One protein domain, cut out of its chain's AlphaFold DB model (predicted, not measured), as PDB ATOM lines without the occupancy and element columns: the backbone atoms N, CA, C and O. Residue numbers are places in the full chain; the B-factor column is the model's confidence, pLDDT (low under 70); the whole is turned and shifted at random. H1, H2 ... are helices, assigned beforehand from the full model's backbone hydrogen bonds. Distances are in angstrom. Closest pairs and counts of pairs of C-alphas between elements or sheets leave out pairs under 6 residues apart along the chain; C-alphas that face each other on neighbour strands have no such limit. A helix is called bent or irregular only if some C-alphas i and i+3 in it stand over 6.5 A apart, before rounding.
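This is residues 100 to 195 of the 401 residues of the protein "Amidase_6 domain-containing protein" of Brockia lithotrophica (UniProt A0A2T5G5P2). H3, H4 and H5 form an up-and-down bundle; long H1 crosses H3 and H4, its residues 100 to 112 sticking out. The printed part has 96 residues and five named helices, H1 to H5: all helix. It is compact, radius of gyration of the C-alphas 13.6 A, spanning 44 by 28 by 27 A.

Start at H1, residues 100 to 127; its residues 118 to 125 alone touch H2, residues 133 to 136. H3, residues 142 to 157, the hub, makes a hairpin with H4, residues 163 to 179; the C-alphas of Met 149 and Leu 173 come closest, 6.1 A. H4 makes another with H5, residues 183 to 192. H3 and H5 have every O i to N i+4 pair within hydrogen-bond range, H1 21 of 24, H4 11 of 13.

Find C-alpha 100 at (58.884, -30.075, -33.842); H1 runs 40.8 A to C-alpha 127 at (23.471, -40.525, -51.288). H4 is irregular: C-alphas 175 and 178 are 7.3 A apart.

The printed part has no cut; pLDDT is under 70 in 24 residues.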
ATOM      1  N   ASP A 100      59.335 -28.676 -33.857       40.12
ATOM      2  CA  ASP A 100      58.884 -30.075 -33.842       40.12
ATOM      3  C   ASP A 100      57.698 -30.346 -32.897       40.12
ATOM      4  O   ASP A 100      56.880 -31.233 -33.140       40.12
ATOM      5  N   THR A 101      57.592 -29.623 -31.778       43.91
ATOM      6  CA  THR A 101      56.467 -29.757 -30.835       43.91
ATOM      7  C   THR A 101      55.210 -29.094 -31.392       43.91
ATOM      8  O   THR A 101      54.118 -29.643 -31.236       43.91
ATOM      9  N   LEU A 102      55.368 -27.972 -32.101       44.84
ATOM     10  CA  LEU A 102      54.286 -27.300 -32.819       44.84
ATOM     11  C   LEU A 102      53.813 -28.152 -34.000       44.84
ATOM     12  O   LEU A 102      52.613 -28.367 -34.127       44.84
ATOM     13  N   GLU A 103      54.734 -28.717 -34.784       50.38
ATOM     14  CA  GLU A 103      54.439 -29.641 -35.883       50.38
ATOM     15  C   GLU A 103      53.689 -30.875 -35.352       50.38
ATOM     16  O   GLU A 103      52.625 -31.208 -35.855       50.38
ATOM     17  N   ARG A 104      54.137 -31.495 -34.246       53.16
ATOM     18  CA  ARG A 104      53.413 -32.616 -33.606       53.16
ATOM     19  C   ARG A 104      52.007 -32.242 -33.123       53.16
ATOM     20  O   ARG A 104      51.083 -33.042 -33.272       53.16
ATOM     21  N   ALA A 105      51.824 -31.067 -32.519       46.97
ATOM     22  CA  ALA A 105      50.512 -30.606 -32.062       46.97
ATOM     23  C   ALA A 105      49.589 -30.248 -33.244       46.97
ATOM     24  O   ALA A 105      48.398 -30.566 -33.239       46.97
ATOM     25  N   PHE A 106      50.156 -29.652 -34.290       47.66
ATOM     26  CA  PHE A 106      49.474 -29.358 -35.538       47.66
ATOM     27  C   PHE A 106      49.074 -30.646 -36.281       47.66
ATOM     28  O   PHE A 106      47.927 -30.767 -36.697       47.66
ATOM     29  N   GLU A 107      49.942 -31.656 -36.367       55.16
ATOM     30  CA  GLU A 107      49.630 -32.953 -36.982       55.16
ATOM     31  C   GLU A 107      48.553 -33.724 -36.190       55.16
ATOM     32  O   GLU A 107      47.652 -34.326 -36.781       55.16
ATOM     33  N   ARG A 108      48.530 -33.613 -34.851       55.59
ATOM     34  CA  ARG A 108      47.388 -34.078 -34.033       55.59
ATOM     35  C   ARG A 108      46.087 -33.363 -34.410       55.59
ATOM     36  O   ARG A 108      45.046 -34.015 -34.507       55.59
ATOM     37  N   ARG A 109      46.124 -32.050 -34.666       54.03
ATOM     38  CA  ARG A 109      44.955 -31.309 -35.166       54.03
ATOM     39  C   ARG A 109      44.584 -31.743 -36.587       54.03
ATOM     40  O   ARG A 109      43.404 -31.942 -36.856       54.03
ATOM     41  N   MET A 110      45.551 -31.976 -37.474       54.41
ATOM     42  CA  MET A 110      45.311 -32.485 -38.829       54.41
ATOM     43  C   MET A 110      44.655 -33.857 -38.852       54.41
ATOM     44  O   MET A 110      43.827 -34.107 -39.727       54.41
ATOM     45  N   ALA A 111      44.953 -34.726 -37.885       59.22
ATOM     46  CA  ALA A 111      44.253 -35.996 -37.743       59.22
ATOM     47  C   ALA A 111      42.737 -35.796 -37.541       59.22
ATOM     48  O   ALA A 111      41.949 -36.500 -38.172       59.22
ATOM     49  N   LEU A 112      42.321 -34.800 -36.746       57.19
ATOM     50  CA  LEU A 112      40.909 -34.422 -36.583       57.19
ATOM     51  C   LEU A 112      40.327 -33.818 -37.872       57.19
ATOM     52  O   LEU A 112      39.256 -34.223 -38.316       57.19
ATOM     53  N   GLU A 113      41.056 -32.919 -38.537       62.91
ATOM     54  CA  GLU A 113      40.605 -32.344 -39.815       62.91
ATOM     55  C   GLU A 113      40.430 -33.423 -40.908       62.91
ATOM     56  O   GLU A 113      39.502 -33.362 -41.715       62.91
ATOM     57  N   ARG A 114      41.262 -34.473 -40.889       67.88
ATOM     58  CA  ARG A 114      41.142 -35.647 -41.767       67.88
ATOM     59  C   ARG A 114      39.982 -36.571 -41.369       67.88
ATOM     60  O   ARG A 114      39.413 -37.235 -42.237       67.88
ATOM     61  N   GLN A 115      39.593 -36.609 -40.092       65.50
ATOM     62  CA  GLN A 115      38.359 -37.279 -39.664       65.50
ATOM     63  C   GLN A 115      37.122 -36.557 -40.204       65.50
ATOM     64  O   GLN A 115      36.222 -37.230 -40.696       65.50
ATOM     65  N   TYR A 116      37.096 -35.221 -40.216       70.12
ATOM     66  CA  TYR A 116      36.009 -34.455 -40.838       70.12
ATOM     67  C   TYR A 116      35.879 -34.752 -42.342       70.12
ATOM     68  O   TYR A 116      34.781 -35.033 -42.822       70.12
ATOM     69  N   GLU A 117      36.992 -34.814 -43.080       80.12
ATOM     70  CA  GLU A 117      36.995 -35.242 -44.489       80.12
ATOM     71  C   GLU A 117      36.454 -36.673 -44.683       80.12
ATOM     72  O   GLU A 117      35.605 -36.911 -45.545       80.12
ATOM     73  N   LYS A 118      36.881 -37.626 -43.843       77.38
ATOM     74  CA  LYS A 118      36.394 -39.017 -43.866       77.38
ATOM     75  C   LYS A 118      34.902 -39.119 -43.521       77.38
ATOM     76  O   LYS A 118      34.189 -39.936 -44.113       77.38
ATOM     77  N   SER A 119      34.420 -38.302 -42.588       77.69
ATOM     78  CA  SER A 119      33.003 -38.200 -42.234       77.69
ATOM     79  C   SER A 119      32.188 -37.645 -43.401       77.69
ATOM     80  O   SER A 119      31.167 -38.232 -43.748       77.69
ATOM     81  N   MET A 120      32.681 -36.614 -44.096       88.44
ATOM     82  CA  MET A 120      32.021 -36.078 -45.289       88.44
ATOM     83  C   MET A 120      31.963 -37.116 -46.420       88.44
ATOM     84  O   MET A 120      30.896 -37.359 -46.977       88.44
ATOM     85  N   GLY A 121      33.062 -37.827 -46.693       89.81
ATOM     86  CA  GLY A 121      33.062 -38.948 -47.644       89.81
ATOM     87  C   GLY A 121      32.124 -40.096 -47.246       89.81
ATOM     88  O   GLY A 121      31.549 -40.763 -48.103       89.81
ATOM     89  N   THR A 122      31.910 -40.304 -45.943       92.31
ATOM     90  CA  THR A 122      30.931 -41.273 -45.430       92.31
ATOM     91  C   THR A 122      29.493 -40.818 -45.670       92.31
ATOM     92  O   THR A 122      28.663 -41.653 -46.013       92.31
ATOM     93  N   ILE A 123      29.202 -39.521 -45.523       89.75
ATOM     94  CA  ILE A 123      27.891 -38.930 -45.830       89.75
ATOM     95  C   ILE A 123      27.616 -38.989 -47.336       89.75
ATOM     96  O   ILE A 123      26.536 -39.413 -47.725       89.75
ATOM     97  N   LEU A 124      28.591 -38.651 -48.187       96.69
ATOM     98  CA  LEU A 124      28.443 -38.739 -49.646       96.69
ATOM     99  C   LEU A 124      28.090 -40.165 -50.104       96.69
ATOM    100  O   LEU A 124      27.135 -40.331 -50.858       96.69
ATOM    101  N   ASN A 125      28.748 -41.195 -49.556       96.62
ATOM    102  CA  ASN A 125      28.402 -42.605 -49.804       96.62
ATOM    103  C   ASN A 125      26.970 -43.009 -49.370       96.62
ATOM    104  O   ASN A 125      26.532 -44.098 -49.734       96.62
ATOM    105  N   LYS A 126      26.242 -42.204 -48.574       96.00
ATOM    106  CA  LYS A 126      24.818 -42.465 -48.257       96.00
ATOM    107  C   LYS A 126      23.890 -42.097 -49.418       96.00
ATOM    108  O   LYS A 126      22.808 -42.662 -49.525       96.00
ATOM    109  N   TYR A 127      24.292 -41.119 -50.230       97.00
ATOM    110  CA  TYR A 127      23.471 -40.525 -51.288       97.00
ATOM    111  C   TYR A 127      23.942 -40.909 -52.696       97.00
ATOM    112  O   TYR A 127      23.146 -40.878 -53.630       97.00
ATOM    113  N   PHE A 128      25.215 -41.281 -52.844       97.12
ATOM    114  CA  PHE A 128      25.849 -41.574 -54.123       97.12
ATOM    115  C   PHE A 128      26.606 -42.907 -54.068       97.12
ATOM    116  O   PHE A 128      27.400 -43.144 -53.156       97.12
ATOM    117  N   SER A 129      26.363 -43.767 -55.059       95.06
ATOM    118  CA  SER A 129      26.964 -45.102 -55.205       95.06
ATOM    119  C   SER A 129      27.832 -45.252 -56.462       95.06
ATOM    120  O   SER A 129      28.381 -46.323 -56.702       95.06
ATOM    121  N   ASP A 130      27.976 -44.184 -57.250       96.06
ATOM    122  CA  ASP A 130      28.761 -44.126 -58.489       96.06
ATOM    123  C   ASP A 130      30.282 -44.107 -58.248       96.06
ATOM    124  O   ASP A 130      31.053 -44.430 -59.151       96.06
ATOM    125  N   ALA A 131      30.730 -43.773 -57.032       95.31
ATOM    126  CA  ALA A 131      32.142 -43.776 -56.663       95.31
ATOM    127  C   ALA A 131      32.383 -44.007 -55.158       95.31
ATOM    128  O   ALA A 131      31.479 -43.938 -54.326       95.31
ATOM    129  N   ASN A 132      33.644 -44.251 -54.778       95.25
ATOM    130  CA  ASN A 132      34.048 -44.401 -53.377       95.25
ATOM    131  C   ASN A 132      34.381 -43.041 -52.736       95.25
ATOM    132  O   ASN A 132      35.551 -42.682 -52.558       95.25
ATOM    133  N   TYR A 133      33.358 -42.280 -52.345       95.81
ATOM    134  CA  TYR A 133      33.544 -40.941 -51.777       95.81
ATOM    135  C   TYR A 133      34.306 -40.919 -50.449       95.81
ATOM    136  O   TYR A 133      34.934 -39.910 -50.140       95.81
ATOM    137  N   LYS A 134      34.369 -42.029 -49.698       91.00
ATOM    138  CA  LYS A 134      35.269 -42.153 -48.534       91.00
ATOM    139  C   LYS A 134      36.753 -42.028 -48.899       91.00
ATOM    140  O   LYS A 134      37.517 -41.551 -48.066       91.00
ATOM    141  N   GLN A 135      37.163 -42.453 -50.097       91.00
ATOM    142  CA  GLN A 135      38.535 -42.281 -50.598       91.00
ATOM    143  C   GLN A 135      38.715 -40.921 -51.280       91.00
ATOM    144  O   GLN A 135      39.660 -40.202 -50.960       91.00
ATOM    145  N   ILE A 136      37.776 -40.530 -52.148       92.75
ATOM    146  CA  ILE A 136      37.798 -39.244 -52.869       92.75
ATOM    147  C   ILE A 136      37.867 -38.070 -51.881       92.75
ATOM    148  O   ILE A 136      38.708 -37.183 -52.022       92.75
ATOM    149  N   ALA A 137      37.044 -38.088 -50.825       87.56
ATOM    150  CA  ALA A 137      36.968 -36.990 -49.868       87.56
ATOM    151  C   ALA A 137      38.250 -36.782 -49.043       87.56
ATOM    152  O   ALA A 137      38.429 -35.697 -48.500       87.56
ATOM    153  N   VAL A 138      39.151 -37.770 -48.963       83.44
ATOM    154  CA  VAL A 138      40.458 -37.672 -48.273       83.44
ATOM    155  C   VAL A 138      41.651 -37.666 -49.239       83.44
ATOM    156  O   VAL A 138      42.798 -37.747 -48.794       83.44
ATOM    157  N   SER A 139      41.400 -37.618 -50.551       88.69
ATOM    158  CA  SER A 139      42.442 -37.665 -51.582       88.69
ATOM    159  C   SER A 139      43.286 -36.390 -51.606       88.69
ATOM    160  O   SER A 139      42.809 -35.299 -51.311       88.69
ATOM    161  N   VAL A 140      44.552 -36.506 -52.000       84.06
ATOM    162  CA  VAL A 140      45.425 -35.340 -52.220       84.06
ATOM    163  C   VAL A 140      45.253 -34.736 -53.620       84.06
ATOM    164  O   VAL A 140      45.663 -33.599 -53.852       84.06
ATOM    165  N   LYS A 141      44.623 -35.470 -54.550       89.44
ATOM    166  CA  LYS A 141      44.394 -35.021 -55.930       89.44
ATOM    167  C   LYS A 141      43.365 -33.895 -55.983       89.44
ATOM    168  O   LYS A 141      42.405 -33.868 -55.211       89.44
ATOM    169  N   LYS A 142      43.557 -32.965 -56.915       90.50
ATOM    170  CA  LYS A 142      42.713 -31.775 -57.048       90.50
ATOM    171  C   LYS A 142      41.348 -32.109 -57.632       90.50
ATOM    172  O   LYS A 142      40.324 -31.602 -57.182       90.50
ATOM    173  N   GLU A 143      41.352 -33.025 -58.583       94.12
ATOM    174  CA  GLU A 143      40.218 -33.503 -59.359       94.12
ATOM    175  C   GLU A 143      39.230 -34.240 -58.444       94.12
ATOM    176  O   GLU A 143      38.044 -33.914 -58.423       94.12
ATOM    177  N   ASP A 144      39.740 -35.138 -57.593       95.50
ATOM    178  CA  ASP A 144      38.963 -35.857 -56.576       95.50
ATOM    179  C   ASP A 144      38.280 -34.882 -55.601       95.50
ATOM    180  O   ASP A 144      37.087 -34.984 -55.306       95.50
ATOM    181  N   LYS A 145      39.017 -33.876 -55.118       93.00
ATOM    182  CA  LYS A 145      38.472 -32.859 -54.209       93.00
ATOM    183  C   LYS A 145      37.407 -31.994 -54.885       93.00
ATOM    184  O   LYS A 145      36.389 -31.711 -54.256       93.00
ATOM    185  N   ILE A 146      37.594 -31.626 -56.155       95.75
ATOM    186  CA  ILE A 146      36.592 -30.925 -56.974       95.75
ATOM    187  C   ILE A 146      35.333 -31.780 -57.163       95.75
ATOM    188  O   ILE A 146      34.229 -31.264 -56.986       95.75
ATOM    189  N   LEU A 147      35.474 -33.079 -57.438       96.81
ATOM    190  CA  LEU A 147      34.353 -34.016 -57.548       96.81
ATOM    191  C   LEU A 147      33.554 -34.102 -56.236       96.81
ATOM    192  O   LEU A 147      32.334 -33.933 -56.245       96.81
ATOM    193  N   ALA A 148      34.235 -34.272 -55.097       96.94
ATOM    194  CA  ALA A 148      33.590 -34.261 -53.783       96.94
ATOM    195  C   ALA A 148      32.856 -32.936 -53.505       96.94
ATOM    196  O   ALA A 148      31.718 -32.959 -53.042       96.94
ATOM    197  N   MET A 149      33.460 -31.785 -53.828       97.19
ATOM    198  CA  MET A 149      32.806 -30.479 -53.671       97.19
ATOM    199  C   MET A 149      31.552 -30.343 -54.539       97.19
ATOM    200  O   MET A 149      30.525 -29.894 -54.037       97.19
ATOM    201  N   LYS A 150      31.587 -30.774 -55.806       97.00
ATOM    202  CA  LYS A 150      30.412 -30.720 -56.697       97.00
ATOM    203  C   LYS A 150      29.259 -31.578 -56.163       97.00
ATOM    204  O   LYS A 150      28.130 -31.100 -56.109       97.00
ATOM    205  N   LYS A 151      29.553 -32.773 -55.640       97.88
ATOM    206  CA  LYS A 151      28.563 -33.633 -54.968       97.88
ATOM    207  C   LYS A 151      28.049 -33.077 -53.637       97.88
ATOM    208  O   LYS A 151      26.882 -33.269 -53.307       97.88
ATOM    209  N   ILE A 152      28.867 -32.339 -52.888       97.12
ATOM    210  CA  ILE A 152      28.406 -31.610 -51.699       97.12
ATOM    211  C   ILE A 152      27.397 -30.516 -52.080       97.12
ATOM    212  O   ILE A 152      26.355 -30.404 -51.437       97.12
ATOM    213  N   ILE A 153      27.681 -29.740 -53.129       96.19
ATOM    214  CA  ILE A 153      26.780 -28.687 -53.620       96.19
ATOM    215  C   ILE A 153      25.448 -29.288 -54.081       96.19
ATOM    216  O   ILE A 153      24.404 -28.792 -53.678       96.19
ATOM    217  N   GLU A 154      25.471 -30.404 -54.814       96.19
ATOM    218  CA  GLU A 154      24.265 -31.136 -55.237       96.19
ATOM    219  C   GLU A 154      23.333 -31.473 -54.049       96.19
ATOM    220  O   GLU A 154      22.118 -31.275 -54.125       96.19
ATOM    221  N   LEU A 155      23.892 -31.906 -52.910       96.56
ATOM    222  CA  LEU A 155      23.120 -32.219 -51.698       96.56
ATOM    223  C   LEU A 155      22.675 -30.984 -50.895       96.56
ATOM    224  O   LEU A 155      21.656 -31.042 -50.203       96.56
ATOM    225  N   LEU A 156      23.415 -29.874 -50.965       92.81
ATOM    226  CA  LEU A 156      23.007 -28.600 -50.361       92.81
ATOM    227  C   LEU A 156      21.860 -27.957 -51.157       92.81
ATOM    228  O   LEU A 156      20.878 -27.513 -50.560       92.81
ATOM    229  N   ASP A 157      21.940 -27.983 -52.488       93.00
ATOM    230  CA  ASP A 157      20.948 -27.413 -53.407       93.00
ATOM    231  C   ASP A 157      19.613 -28.153 -53.315       93.00
ATOM    232  O   ASP A 157      18.549 -27.541 -53.227       93.00
ATOM    233  N   THR A 158      19.676 -29.482 -53.220       94.50
ATOM    234  CA  THR A 158      18.512 -30.352 -52.987       94.50
ATOM    235  C   THR A 158      18.072 -30.419 -51.515       94.50
ATOM    236  O   THR A 158      17.174 -31.195 -51.179       94.50
ATOM    237  N   ARG A 159      18.675 -29.605 -50.630       91.25
ATOM    238  CA  ARG A 159      18.378 -29.497 -49.184       91.25
ATOM    239  C   ARG A 159      18.423 -30.832 -48.420       91.25
ATOM    240  O   ARG A 159      17.747 -30.995 -47.403       91.25
ATOM    241  N   LYS A 160      19.228 -31.790 -48.895       93.06
ATOM    242  CA  LYS A 160      19.395 -33.125 -48.290       93.06
ATOM    243  C   LYS A 160      20.233 -33.098 -47.013       93.06
ATOM    244  O   LYS A 160      20.041 -33.954 -46.158       93.06
ATOM    245  N   LEU A 161      21.136 -32.125 -46.865       84.25
ATOM    246  CA  LEU A 161      21.983 -31.987 -45.675       84.25
ATOM    247  C   LEU A 161      21.388 -30.995 -44.674       84.25
ATOM    248  O   LEU A 161      21.041 -29.867 -45.026       84.25
ATOM    249  N   GLN A 162      21.335 -31.398 -43.405       76.94
ATOM    250  CA  GLN A 162      20.823 -30.589 -42.295       76.94
ATOM    251  C   GLN A 162      21.745 -30.686 -41.071       76.94
ATOM    252  O   GLN A 162      22.611 -31.561 -41.001       76.94
ATOM    253  N   GLY A 163      21.583 -29.766 -40.114       69.56
ATOM    254  CA  GLY A 163      22.318 -29.762 -38.843       69.56
ATOM    255  C   GLY A 163      23.834 -29.937 -39.009       69.56
ATOM    256  O   GLY A 163      24.483 -29.197 -39.750       69.56
ATOM    257  N   GLN A 164      24.389 -30.947 -38.334       60.88
ATOM    258  CA  GLN A 164      25.820 -31.268 -38.374       60.88
ATOM    259  C   GLN A 164      26.312 -31.690 -39.770       60.88
ATOM    260  O   GLN A 164      27.432 -31.341 -40.139       60.88
ATOM    261  N   GLU A 165      25.491 -32.372 -40.582       75.69
ATOM    262  CA  GLU A 165      25.883 -32.743 -41.951       75.69
ATOM    263  C   GLU A 165      26.006 -31.500 -42.849       75.69
ATOM    264  O   GLU A 165      26.976 -31.385 -43.598       75.69
ATOM    265  N   LYS A 166      25.091 -30.520 -42.713       77.31
ATOM    266  CA  LYS A 166      25.197 -29.205 -43.384       77.31
ATOM    267  C   LYS A 166      26.451 -28.463 -42.910       77.31
ATOM    268  O   LYS A 166      27.225 -27.991 -43.738       77.31
ATOM    269  N   ALA A 167      26.702 -28.393 -41.601       61.28
ATOM    270  CA  ALA A 167      27.869 -27.695 -41.053       61.28
ATOM    271  C   ALA A 167      29.207 -28.269 -41.564       61.28
ATOM    272  O   ALA A 167      30.101 -27.506 -41.945       61.28
ATOM    273  N   LEU A 168      29.315 -29.601 -41.627       69.00
ATOM    274  CA  LEU A 168      30.483 -30.326 -42.129       69.00
ATOM    275  C   LEU A 168      30.679 -30.152 -43.645       69.00
ATOM    276  O   LEU A 168      31.801 -29.938 -44.102       69.00
ATOM    277  N   ALA A 169      29.593 -30.188 -44.414       80.94
ATOM    278  CA  ALA A 169      29.605 -29.936 -45.851       80.94
ATOM    279  C   ALA A 169      30.094 -28.524 -46.190       80.94
ATOM    280  O   ALA A 169      30.989 -28.355 -47.018       80.94
ATOM    281  N   LEU A 170      29.567 -27.514 -45.494       75.56
ATOM    282  CA  LEU A 170      30.008 -26.131 -45.655       75.56
ATOM    283  C   LEU A 170      31.463 -25.935 -45.215       75.56
ATOM    284  O   LEU A 170      32.196 -25.201 -45.868       75.56
ATOM    285  N   TYR A 171      31.910 -26.625 -44.161       69.56
ATOM    286  CA  TYR A 171      33.322 -26.616 -43.775       69.56
ATOM    287  C   TYR A 171      34.227 -27.184 -44.881       69.56
ATOM    288  O   TYR A 171      35.273 -26.614 -45.190       69.56
ATOM    289  N   TYR A 172      33.815 -28.286 -45.510       81.62
ATOM    290  CA  TYR A 172      34.563 -28.901 -46.600       81.62
ATOM    291  C   TYR A 172      34.647 -27.984 -47.833       81.62
ATOM    292  O   TYR A 172      35.720 -27.850 -48.421       81.62
ATOM    293  N   LEU A 173      33.548 -27.319 -48.213       84.56
ATOM    294  CA  LEU A 173      33.562 -26.332 -49.301       84.56
ATOM    295  C   LEU A 173      34.486 -25.152 -48.980       84.56
ATOM    296  O   LEU A 173      35.350 -24.826 -49.792       84.56
ATOM    297  N   ASP A 174      34.363 -24.566 -47.790       74.56
ATOM    298  CA  ASP A 174      35.153 -23.405 -47.370       74.56
ATOM    299  C   ASP A 174      36.662 -23.689 -47.379       74.56
ATOM    300  O   ASP A 174      37.471 -22.869 -47.816       74.56
ATOM    301  N   LYS A 175      37.031 -24.913 -46.989       76.88
ATOM    302  CA  LYS A 175      38.410 -25.397 -46.972       76.88
ATOM    303  C   LYS A 175      39.050 -25.509 -48.363       76.88
ATOM    304  O   LYS A 175      40.243 -25.234 -48.491       76.88
ATOM    305  N   PHE A 176      38.312 -25.946 -49.387       84.62
ATOM    306  CA  PHE A 176      38.897 -26.341 -50.682       84.62
ATOM    307  C   PHE A 176      38.471 -25.467 -51.872       84.62
ATOM    308  O   PHE A 176      39.288 -25.221 -52.762       84.62
ATOM    309  N   ALA A 177      37.231 -24.967 -51.902       87.56
ATOM    310  CA  ALA A 177      36.686 -24.230 -53.044       87.56
ATOM    311  C   ALA A 177      37.480 -22.956 -53.403       87.56
ATOM    312  O   ALA A 177      37.706 -22.741 -54.595       87.56
ATOM    313  N   PRO A 178      37.999 -22.154 -52.443       80.94
ATOM    314  CA  PRO A 178      38.820 -20.979 -52.757       80.94
ATOM    315  C   PRO A 178      40.123 -21.285 -53.513       80.94
ATOM    316  O   PRO A 178      40.710 -20.379 -54.099       80.94
ATOM    317  N   TYR A 179      40.586 -22.539 -53.501       84.12
ATOM    318  CA  TYR A 179      41.843 -22.972 -54.127       84.12
ATOM    319  C   TYR A 179      41.624 -23.891 -55.337       84.12
ATOM    320  O   TYR A 179      42.576 -24.283 -56.014       84.12
ATOM    321  N   ALA A 180      40.368 -24.238 -55.639       88.88
ATOM    322  CA  ALA A 180      40.020 -25.139 -56.733       88.88
ATOM    323  C   ALA A 180      40.401 -24.578 -58.115       88.88
ATOM    324  O   ALA A 180      40.612 -25.347 -59.050       88.88
ATOM    325  N   GLY A 181      40.514 -23.255 -58.273       87.38
ATOM    326  CA  GLY A 181      40.610 -22.631 -59.601       87.38
ATOM    327  C   GLY A 181      39.343 -22.838 -60.445       87.38
ATOM    328  O   GLY A 181      39.397 -22.734 -61.662       87.38
ATOM    329  N   ASP A 182      38.224 -23.157 -59.791       90.62
ATOM    330  CA  ASP A 182      36.891 -23.300 -60.369       90.62
ATOM    331  C   ASP A 182      36.042 -22.158 -59.788       90.62
ATOM    332  O   ASP A 182      35.738 -22.125 -58.590       90.62
ATOM    333  N   GLU A 183      35.738 -21.162 -60.623       86.94
ATOM    334  CA  GLU A 183      35.044 -19.949 -60.185       86.94
ATOM    335  C   GLU A 183      33.604 -20.236 -59.741       86.94
ATOM    336  O   GLU A 183      33.115 -19.601 -58.805       86.94
ATOM    337  N   GLN A 184      32.947 -21.234 -60.342       90.69
ATOM    338  CA  GLN A 184      31.589 -21.635 -59.975       90.69
ATOM    339  C   GLN A 184      31.571 -22.245 -58.571       90.69
ATOM    340  O   GLN A 184      30.735 -21.862 -57.749       90.69
ATOM    341  N   LEU A 185      32.532 -23.121 -58.247       91.31
ATOM    342  CA  LEU A 185      32.711 -23.637 -56.886       91.31
ATOM    343  C   LEU A 185      32.965 -22.509 -55.881       91.31
ATOM    344  O   LEU A 185      32.332 -22.470 -54.823       91.31
ATOM    345  N   ALA A 186      33.849 -21.563 -56.210       80.00
ATOM    346  CA  ALA A 186      34.133 -20.426 -55.341       80.00
ATOM    347  C   ALA A 186      32.898 -19.519 -55.145       80.00
ATOM    348  O   ALA A 186      32.651 -19.053 -54.031       80.00
ATOM    349  N   ALA A 187      32.095 -19.297 -56.190       82.31
ATOM    350  CA  ALA A 187      30.861 -18.516 -56.136       82.31
ATOM    351  C   ALA A 187      29.759 -19.200 -55.312       82.31
ATOM    352  O   ALA A 187      29.165 -18.556 -54.445       82.31
ATOM    353  N   ARG A 188      29.530 -20.506 -55.507       88.50
ATOM    354  CA  ARG A 188      28.581 -21.282 -54.691       88.50
ATOM    355  C   ARG A 188      29.009 -21.323 -53.226       88.50
ATOM    356  O   ARG A 188      28.175 -21.071 -52.363       88.50
ATOM    357  N   ASN A 189      30.299 -21.525 -52.932       83.62
ATOM    358  CA  ASN A 189      30.810 -21.446 -51.559       83.62
ATOM    359  C   ASN A 189      30.501 -20.086 -50.910       83.62
ATOM    360  O   ASN A 189      29.981 -20.047 -49.798       83.62
ATOM    361  N   ARG A 190      30.735 -18.969 -51.622       77.50
ATOM    362  CA  ARG A 190      30.357 -17.625 -51.142       77.50
ATOM    363  C   ARG A 190      28.856 -17.508 -50.862       77.50
ATOM    364  O   ARG A 190      28.498 -16.928 -49.846       77.50
ATOM    365  N   GLN A 191      27.995 -18.077 -51.711       81.75
ATOM    366  CA  GLN A 191      26.539 -18.066 -51.510       81.75
ATOM    367  C   GLN A 191      26.087 -18.847 -50.271       81.75
ATOM    368  O   GLN A 191      25.230 -18.355 -49.546       81.75
ATOM    369  N   PHE A 192      26.654 -20.023 -49.986       76.12
ATOM    370  CA  PHE A 192      26.289 -20.772 -48.775       76.12
ATOM    371  C   PHE A 192      26.902 -20.219 -47.486       76.12
ATOM    372  O   PHE A 192      26.395 -20.484 -46.399       76.12
ATOM    373  N   ASN A 193      28.003 -19.477 -47.603       62.06
ATOM    374  CA  ASN A 193      28.608 -18.743 -46.497       62.06
ATOM    375  C   ASN A 193      27.880 -17.413 -46.202       62.06
ATOM    376  O   ASN A 193      28.300 -16.702 -45.293       62.06
ATOM    377  N   VAL A 194      26.795 -17.067 -46.910       46.47
ATOM    378  CA  VAL A 194      25.863 -16.023 -46.457       46.47
ATOM    379  C   VAL A 194      25.053 -16.586 -45.278       46.47
ATOM    380  O   VAL A 194      24.460 -17.655 -45.436       46.47
ATOM    381  N   PRO A 195      24.991 -15.908 -44.115       43.50
ATOM    382  CA  PRO A 195      24.161 -16.356 -42.998       43.50
ATOM    383  C   PRO A 195      22.693 -16.541 -43.405       43.50
ATOM    384  O   PRO A 195      22.160 -15.735 -44.173       43.50
TER     385      PRO A 195